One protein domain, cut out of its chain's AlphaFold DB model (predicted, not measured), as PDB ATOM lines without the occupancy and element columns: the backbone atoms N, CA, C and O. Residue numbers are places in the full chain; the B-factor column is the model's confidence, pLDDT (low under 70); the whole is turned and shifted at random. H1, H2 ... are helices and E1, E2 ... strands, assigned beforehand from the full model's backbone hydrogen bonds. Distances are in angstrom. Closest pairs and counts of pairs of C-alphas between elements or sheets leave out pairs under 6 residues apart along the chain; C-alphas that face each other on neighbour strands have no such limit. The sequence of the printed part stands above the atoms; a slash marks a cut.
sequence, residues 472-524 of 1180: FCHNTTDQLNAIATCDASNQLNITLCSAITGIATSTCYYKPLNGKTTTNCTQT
ATOM      1  N   PHE A 472      41.803 -28.172 -15.393       85.69
ATOM      2  CA  PHE A 472      42.254 -29.465 -15.919       85.69
ATOM      3  C   PHE A 472      42.672 -29.380 -17.393       85.69
ATOM      4  O   PHE A 472      42.240 -28.493 -18.131       85.69
ATOM      5  N   CYS A 473      43.505 -30.317 -17.851       84.25
ATOM      6  CA  CYS A 473      43.880 -30.408 -19.263       84.25
ATOM      7  C   CYS A 473      42.754 -31.029 -20.096       84.25
ATOM      8  O   CYS A 473      42.362 -32.175 -19.880       84.25
ATOM      9  N   HIS A 474      42.280 -30.295 -21.102       85.31
ATOM     10  CA  HIS A 474      41.239 -30.734 -22.022       85.31
ATOM     11  C   HIS A 474      41.764 -30.814 -23.461       85.31
ATOM     12  O   HIS A 474      42.386 -29.883 -23.974       85.31
ATOM     13  N   ASN A 475      41.475 -31.932 -24.127       77.69
ATOM     14  CA  ASN A 475      41.762 -32.148 -25.542       77.69
ATOM     15  C   ASN A 475      40.444 -32.137 -26.319       77.69
ATOM     16  O   ASN A 475      39.599 -33.009 -26.121       77.69
ATOM     17  N   THR A 476      40.284 -31.166 -27.219       67.38
ATOM     18  CA  THR A 476      39.161 -31.149 -28.167       67.38
ATOM     19  C   THR A 476      39.499 -32.008 -29.387       67.38
ATOM     20  O   THR A 476      40.671 -32.250 -29.674       67.38
ATOM     21  N   THR A 477      38.491 -32.458 -30.140       63.91
ATOM     22  CA  THR A 477      38.695 -33.296 -31.339       63.91
ATOM     23  C   THR A 477      39.522 -32.626 -32.433       63.91
ATOM     24  O   THR A 477      40.177 -33.329 -33.200       63.91
ATOM     25  N   ASP A 478      39.513 -31.293 -32.494       53.12
ATOM     26  CA  ASP A 478      40.182 -30.513 -33.542       53.12
ATOM     27  C   ASP A 478      41.449 -29.790 -33.049       53.12
ATOM     28  O   ASP A 478      42.292 -29.416 -33.865       53.12
ATOM     29  N   GLN A 479      41.612 -29.600 -31.730       56.50
ATOM     30  CA  GLN A 479      42.829 -29.061 -31.106       56.50
ATOM     31  C   GLN A 479      43.141 -29.742 -29.765       56.50
ATOM     32  O   GLN A 479      42.357 -29.693 -28.810       56.50
ATOM     33  N   LEU A 480      44.337 -30.328 -29.698       60.50
ATOM     34  CA  LEU A 480      44.974 -30.781 -28.462       60.50
ATOM     35  C   LEU A 480      45.459 -29.574 -27.636       60.50
ATOM     36  O   LEU A 480      45.720 -28.505 -28.190       60.50
ATOM     37  N   ASN A 481      45.670 -29.790 -26.338       76.75
ATOM     38  CA  ASN A 481      46.360 -28.885 -25.411       76.75
ATOM     39  C   ASN A 481      45.609 -27.577 -25.078       76.75
ATOM     40  O   ASN A 481      46.074 -26.469 -25.369       76.75
ATOM     41  N   ALA A 482      44.477 -27.695 -24.381       82.19
ATOM     42  CA  ALA A 482      43.828 -26.584 -23.686       82.19
ATOM     43  C   ALA A 482      43.810 -26.796 -22.163       82.19
ATOM     44  O   ALA A 482      43.749 -27.933 -21.696       82.19
ATOM     45  N   ILE A 483      43.794 -25.702 -21.400       85.94
ATOM     46  CA  ILE A 483      43.349 -25.699 -20.002       85.94
ATOM     47  C   ILE A 483      41.847 -25.412 -20.009       85.94
ATOM     48  O   ILE A 483      41.395 -24.472 -20.666       85.94
ATOM     49  N   ALA A 484      41.068 -26.208 -19.288       86.50
ATOM     50  CA  ALA A 484      39.646 -25.989 -19.073       86.50
ATOM     51  C   ALA A 484      39.337 -25.767 -17.587       86.50
ATOM     52  O   ALA A 484      40.089 -26.190 -16.712       86.50
ATOM     53  N   THR A 485      38.220 -25.093 -17.332       86.50
ATOM     54  CA  THR A 485      37.626 -24.845 -16.010       86.50
ATOM     55  C   THR A 485      36.116 -25.031 -16.106       86.50
ATOM     56  O   THR A 485      35.544 -24.911 -17.195       86.50
ATOM     57  N   CYS A 486      35.462 -25.304 -14.982       81.62
ATOM     58  CA  CYS A 486      34.007 -25.397 -14.893       81.62
ATOM     59  C   CYS A 486      33.489 -24.365 -13.893       81.62
ATOM     60  O   CYS A 486      34.038 -24.249 -12.803       81.62
ATOM     61  N   ASP A 487      32.463 -23.598 -14.264       79.88
ATOM     62  CA  ASP A 487      31.860 -22.616 -13.359       79.88
ATOM     63  C   ASP A 487      30.805 -23.236 -12.421       79.88
ATOM     64  O   ASP A 487      30.450 -24.410 -12.526       79.88
ATOM     65  N   ALA A 488      30.258 -22.426 -11.508       71.25
ATOM     66  CA  ALA A 488      29.222 -22.848 -10.559       71.25
ATOM     67  C   ALA A 488      27.875 -23.246 -11.210       71.25
ATOM     68  O   ALA A 488      26.978 -23.718 -10.516       71.25
ATOM     69  N   SER A 489      27.713 -23.068 -12.526       70.00
ATOM     70  CA  SER A 489      26.584 -23.579 -13.322       70.00
ATOM     71  C   SER A 489      26.957 -24.840 -14.123       70.00
ATOM     72  O   SER A 489      26.208 -25.255 -15.011       70.00
ATOM     73  N   ASN A 490      28.121 -25.441 -13.838       69.38
ATOM     74  CA  ASN A 490      28.747 -26.522 -14.600       69.38
ATOM     75  C   ASN A 490      28.891 -26.192 -16.107       69.38
ATOM     76  O   ASN A 490      28.752 -27.082 -16.950       69.38
ATOM     77  N   GLN A 491      29.168 -24.930 -16.473       78.12
ATOM     78  CA  GLN A 491      29.555 -24.558 -17.842       78.12
ATOM     79  C   GLN A 491      31.073 -24.639 -18.032       78.12
ATOM     80  O   GLN A 491      31.850 -24.225 -17.172       78.12
ATOM     81  N   LEU A 492      31.492 -25.166 -19.187       81.12
ATOM     82  CA  LEU A 492      32.887 -25.449 -19.519       81.12
ATOM     83  C   LEU A 492      33.562 -24.247 -20.204       81.12
ATOM     84  O   LEU A 492      33.265 -23.937 -21.357       81.12
ATOM     85  N   ASN A 493      34.522 -23.622 -19.525       84.06
ATOM     86  CA  ASN A 493      35.333 -22.522 -20.050       84.06
ATOM     87  C   ASN A 493      36.719 -23.040 -20.475       84.06
ATOM     88  O   ASN A 493      37.472 -23.553 -19.647       84.06
ATOM     89  N   ILE A 494      37.066 -22.911 -21.763       85.62
ATOM     90  CA  ILE A 494      38.281 -23.493 -22.370       85.62
ATOM     91  C   ILE A 494      39.248 -22.392 -22.830       85.62
ATOM     92  O   ILE A 494      38.861 -21.498 -23.581       85.62
ATOM     93  N   THR A 495      40.526 -22.505 -22.456       88.50
ATOM     94  CA  THR A 495      41.626 -21.634 -22.903       88.50
ATOM     95  C   THR A 495      42.748 -22.462 -23.541       88.50
ATOM     96  O   THR A 495      43.347 -23.322 -22.901       88.50
ATOM     97  N   LEU A 496      43.063 -22.206 -24.813       86.88
ATOM     98  CA  LEU A 496      44.120 -22.916 -25.551       86.88
ATOM     99  C   LEU A 496      45.517 -22.589 -24.994       86.88
ATOM    100  O   LEU A 496      45.849 -21.411 -24.846       86.88
ATOM    101  N   CYS A 497      46.385 -23.589 -24.789       83.06
ATOM    102  CA  CYS A 497      47.751 -23.339 -24.305       83.06
ATOM    103  C   CYS A 497      48.558 -22.427 -25.241       83.06
ATOM    104  O   CYS A 497      49.348 -21.610 -24.774       83.06
ATOM    105  N   SER A 498      48.327 -22.510 -26.553       81.88
ATOM    106  CA  SER A 498      48.961 -21.641 -27.552       81.88
ATOM    107  C   SER A 498      48.555 -20.165 -27.440       81.88
ATOM    108  O   SER A 498      49.320 -19.297 -27.856       81.88
ATOM    109  N   ALA A 499      47.395 -19.861 -26.846       82.12
ATOM    110  CA  ALA A 499      46.976 -18.495 -26.531       82.12
ATOM    111  C   ALA A 499      47.596 -17.977 -25.218       82.12
ATOM    112  O   ALA A 499      47.782 -16.771 -25.075       82.12
ATOM    113  N   ILE A 500      47.941 -18.877 -24.288       81.38
ATOM    114  CA  ILE A 500      48.589 -18.552 -23.006       81.38
ATOM    115  C   ILE A 500      50.089 -18.282 -23.206       81.38
ATOM    116  O   ILE A 500      50.616 -17.299 -22.692       81.38
ATOM    117  N   THR A 501      50.780 -19.127 -23.976       77.38
ATOM    118  CA  THR A 501      52.233 -19.019 -24.221       77.38
ATOM    119  C   THR A 501      52.594 -18.148 -25.429       77.38
ATOM    120  O   THR A 501      53.732 -17.700 -25.548       77.38
ATOM    121  N   GLY A 502      51.660 -17.959 -26.368       80.25
ATOM    122  CA  GLY A 502      51.928 -17.397 -27.696       80.25
ATOM    123  C   GLY A 502      52.623 -18.358 -28.675       80.25
ATOM    124  O   GLY A 502      53.014 -17.930 -29.763       80.25
ATOM    125  N   ILE A 503      52.799 -19.640 -28.321       73.31
ATOM    126  CA  ILE A 503      53.593 -20.621 -29.082       73.31
ATOM    127  C   ILE A 503      52.710 -21.781 -29.563       73.31
ATOM    128  O   ILE A 503      52.009 -22.424 -28.783       73.31
ATOM    129  N   ALA A 504      52.774 -22.093 -30.861       73.12
ATOM    130  CA  ALA A 504      51.910 -23.095 -31.498       73.12
ATOM    131  C   ALA A 504      52.127 -24.541 -30.999       73.12
ATOM    132  O   ALA A 504      51.193 -25.335 -31.022       73.12
ATOM    133  N   THR A 505      53.333 -24.880 -30.534       75.38
ATOM    134  CA  THR A 505      53.730 -26.212 -30.039       75.38
ATOM    135  C   THR A 505      53.726 -26.276 -28.507       75.38
ATOM    136  O   THR A 505      54.704 -26.685 -27.882       75.38
ATOM    137  N   SER A 506      52.640 -25.801 -27.893       74.38
ATOM    138  CA  SER A 506      52.486 -25.791 -26.433       74.38
ATOM    139  C   SER A 506      51.631 -26.957 -25.958       74.38
ATOM    140  O   SER A 506      50.580 -27.219 -26.545       74.38
ATOM    141  N   THR A 507      52.049 -27.610 -24.876       80.25
ATOM    142  CA  THR A 507      51.390 -28.788 -24.298       80.25
ATOM    143  C   THR A 507      50.894 -28.504 -22.886       80.25
ATOM    144  O   THR A 507      51.609 -27.908 -22.081       80.25
ATOM    145  N   CYS A 508      49.660 -28.929 -22.604       83.06
ATOM    146  CA  CYS A 508      49.064 -28.859 -21.274       83.06
ATOM    147  C   CYS A 508      49.566 -30.028 -20.422       83.06
ATOM    148  O   CYS A 508      49.590 -31.163 -20.899       83.06
ATOM    149  N   TYR A 509      49.949 -29.765 -19.176       80.25
ATOM    150  CA  TYR A 509      50.378 -30.793 -18.232       80.25
ATOM    151  C   TYR A 509      50.035 -30.419 -16.786       80.25
ATOM    152  O   TYR A 509      49.840 -29.249 -16.451       80.25
ATOM    153  N   TYR A 510      49.985 -31.433 -15.929       74.44
ATOM    154  CA  TYR A 510      49.826 -31.283 -14.488       74.44
ATOM    155  C   TYR A 510      51.201 -31.171 -13.824       74.44
ATOM    156  O   TYR A 510      52.082 -31.990 -14.095       74.44
ATOM    157  N   LYS A 511      51.385 -30.179 -12.948       68.88
ATOM    158  CA  LYS A 511      52.591 -30.013 -12.131       68.88
ATOM    159  C   LYS A 511      52.234 -30.086 -10.637       68.88
ATOM    160  O   LYS A 511      51.475 -29.227 -10.183       68.88
ATOM    161  N   PRO A 512      52.796 -31.033  -9.862       52.62
ATOM    162  CA  PRO A 512      52.723 -30.988  -8.407       52.62
ATOM    163  C   PRO A 512      53.626 -29.870  -7.859       52.62
ATOM    164  O   PRO A 512      54.772 -29.708  -8.283       52.62
ATOM    165  N   LEU A 513      53.094 -29.086  -6.925       50.06
ATOM    166  CA  LEU A 513      53.775 -28.033  -6.173       50.06
ATOM    167  C   LEU A 513      53.185 -27.992  -4.756       50.06
ATOM    168  O   LEU A 513      52.002 -27.713  -4.590       50.06
ATOM    169  N   ASN A 514      54.007 -28.243  -3.735       50.12
ATOM    170  CA  ASN A 514      53.638 -28.128  -2.315       50.12
ATOM    171  C   ASN A 514      52.337 -28.882  -1.953       50.12
ATOM    172  O   ASN A 514      51.410 -28.305  -1.387       50.12
ATOM    173  N   GLY A 515      52.238 -30.156  -2.352       56.38
ATOM    174  CA  GLY A 515      51.052 -30.998  -2.128       56.38
ATOM    175  C   GLY A 515      49.845 -30.692  -3.027       56.38
ATOM    176  O   GLY A 515      48.879 -31.446  -3.008       56.38
ATOM    177  N   LYS A 516      49.893 -29.633  -3.846       56.31
ATOM    178  CA  LYS A 516      48.816 -29.253  -4.769       56.31
ATOM    179  C   LYS A 516      49.215 -29.549  -6.209       56.31
ATOM    180  O   LYS A 516      50.269 -29.122  -6.682       56.31
ATOM    181  N   THR A 517      48.352 -30.242  -6.942       63.03
ATOM    182  CA  THR A 517      48.426 -30.253  -8.408       63.03
ATOM    183  C   THR A 517      48.076 -28.857  -8.927       63.03
ATOM    184  O   THR A 517      47.222 -28.187  -8.357       63.03
ATOM    185  N   THR A 518      48.721 -28.414 -10.007       71.56
ATOM    186  CA  THR A 518      48.363 -27.198 -10.761       71.56
ATOM    187  C   THR A 518      48.443 -27.490 -12.257       71.56
ATOM    188  O   THR A 518      49.340 -28.218 -12.696       71.56
ATOM    189  N   THR A 519      47.523 -26.952 -13.058       79.00
ATOM    190  CA  THR A 519      47.526 -27.178 -14.515       79.00
ATOM    191  C   THR A 519      48.312 -26.079 -15.224       79.00
ATOM    192  O   THR A 519      48.101 -24.894 -14.976       79.00
ATOM    193  N   ASN A 520      49.238 -26.447 -16.113       82.19
ATOM    194  CA  ASN A 520      50.145 -25.493 -16.747       82.19
ATOM    195  C   ASN A 520      50.430 -25.812 -18.222       82.19
ATOM    196  O   ASN A 520      50.180 -26.918 -18.700       82.19
ATOM    197  N   CYS A 521      50.970 -24.833 -18.952       82.81
ATOM    198  CA  CYS A 521      51.305 -24.955 -20.374       82.81
ATOM    199  C   CYS A 521      52.816 -24.803 -20.581       82.81
ATOM    200  O   CYS A 521      53.380 -23.768 -20.231       82.81
ATOM    201  N   THR A 522      53.467 -25.793 -21.196       77.19
ATOM    202  CA  THR A 522      54.908 -25.751 -21.512       77.19
ATOM    203  C   THR A 522      55.178 -25.867 -23.013       77.19
ATOM    204  O   THR A 522      54.338 -26.349 -23.773       77.19
ATOM    205  N   GLN A 523      56.353 -25.413 -23.445       72.81
ATOM    206  CA  GLN A 523      56.845 -25.511 -24.818       72.81
ATOM    207  C   GLN A 523      57.660 -26.800 -24.994       72.81
ATOM    208  O   GLN A 523      58.611 -27.026 -24.249       72.81
ATOM    209  N   THR A 524      57.359 -27.604 -26.019       57.69
ATOM    210  CA  THR A 524      58.269 -28.681 -26.451       57.69
ATOM    211  C   THR A 524      59.394 -28.142 -27.341       57.69
ATOM    212  O   THR A 524      59.200 -27.196 -28.111       57.69
TER     213      THR A 524
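Overview. This is residues 472 to 524 of the 1180 residues of the protein "Carboxypeptidase regulatory-like domain-containing protein" of Candidatus Woesearchaeota archaeon (UniProt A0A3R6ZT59). Two small antiparallel sheets, the three-stranded E1 E2 E3 and the long two-stranded hairpin E4 E5, stand partly face to face as a loose sandwich with their strands crossed. E1 and E2 make the part of the first sheet nearest to the hairpin, the turns at residues 487 to 491 and 514 to 515 spread apart like the tips of a V, and the short helix H1 sits on the stretch of chain between the two sheets. The printed part has 53 residues, with one named helix and five named strands in the order E1, E2, E3, H1, E4, E5, and its class is mostly strand. The first sheet has the order E1 - E2 - E3 and the second the order E4 - E5, both antiparallel throughout. The whole is only just compact, close to loose, with a radius of gyration of the C-alphas of 11.6 A, and its outline is flat, spanning 32 by 31 by 17 A.

Along the chain. The printed part opens with strand E1, residues 472 to 474, 6.3 A from first to last C-alpha; C-alpha 472 stands at (42.254, -29.465, -15.919). Strand E2, residues 482 to 486, is 13.2 A long, and strand E3, residues 492 to 496, is 13.0 A long. Helix H1, residues 497 to 501, follows E3 with no residue between them and is 6.2 A long; C-alpha 497 stands at (47.751, -23.339, -24.305). Strand E4, residues 506 to 513, is 20.4 A long and bends by 51 degrees at residue 510. Strand E5, residues 516 to 523, is 21.9 A long and ends at C-alpha 523, at (56.845, -25.511, -24.818).

Arrangement. E1, E2 and E3 form a meander, each strand the antiparallel neighbour of the one before, with E1 and E3 as edge strands. In the hairpin E1 and E2 the directions differ by 121 degrees, and N 474 and O 482 are 2.8 A apart, within hydrogen-bond range. In the hairpin E2 and E3 the angle is 160 degrees, and N 483 and O 495 are within hydrogen-bond range at 2.8 A. The sheet of E1, E2 and E3 and the sheet of E4 and E5 form a sandwich, two sheets face to face: the facing parts are 9.2 A centre to centre, the best planes are 34 degrees apart, and the strands of the one are at 41 degrees to those of the other. The closest C-alphas of E1 and E4, those of Cys 473 and Cys 508, are 5.8 A apart, and those of E2 and E5, Ile 483 and Thr 519, are 7.1 A apart. E3 is apart from E4 and from E5. In the hairpin E4 and E5 the directions differ by 151 degrees; N 509 and O 520 are 2.9 A apart and N 513 and O 516 are 2.8 A apart, both within hydrogen-bond range. H1 is on the sheet of E1, E2 and E3 but only grazes it, with its residues 497 to 500. The closest C-alphas of H1 and E5, those of Cys 497 and Cys 521, are 5.5 A apart. In H1 every O i to N i+4 pair is within hydrogen-bond range.

Size, cuts and confidence. The two C-alphas farthest apart, those of Ser 489 and Thr 524, are 34.7 A apart. The printed part has no cut and no long link; the link from E1 to E2, with 7 residues, is short, and the other links are tight. The mean pLDDT of the printed part is 74.5, and it is under 70 at residues 476 to 480, residue 490, residues 511 to 517 and residue 524.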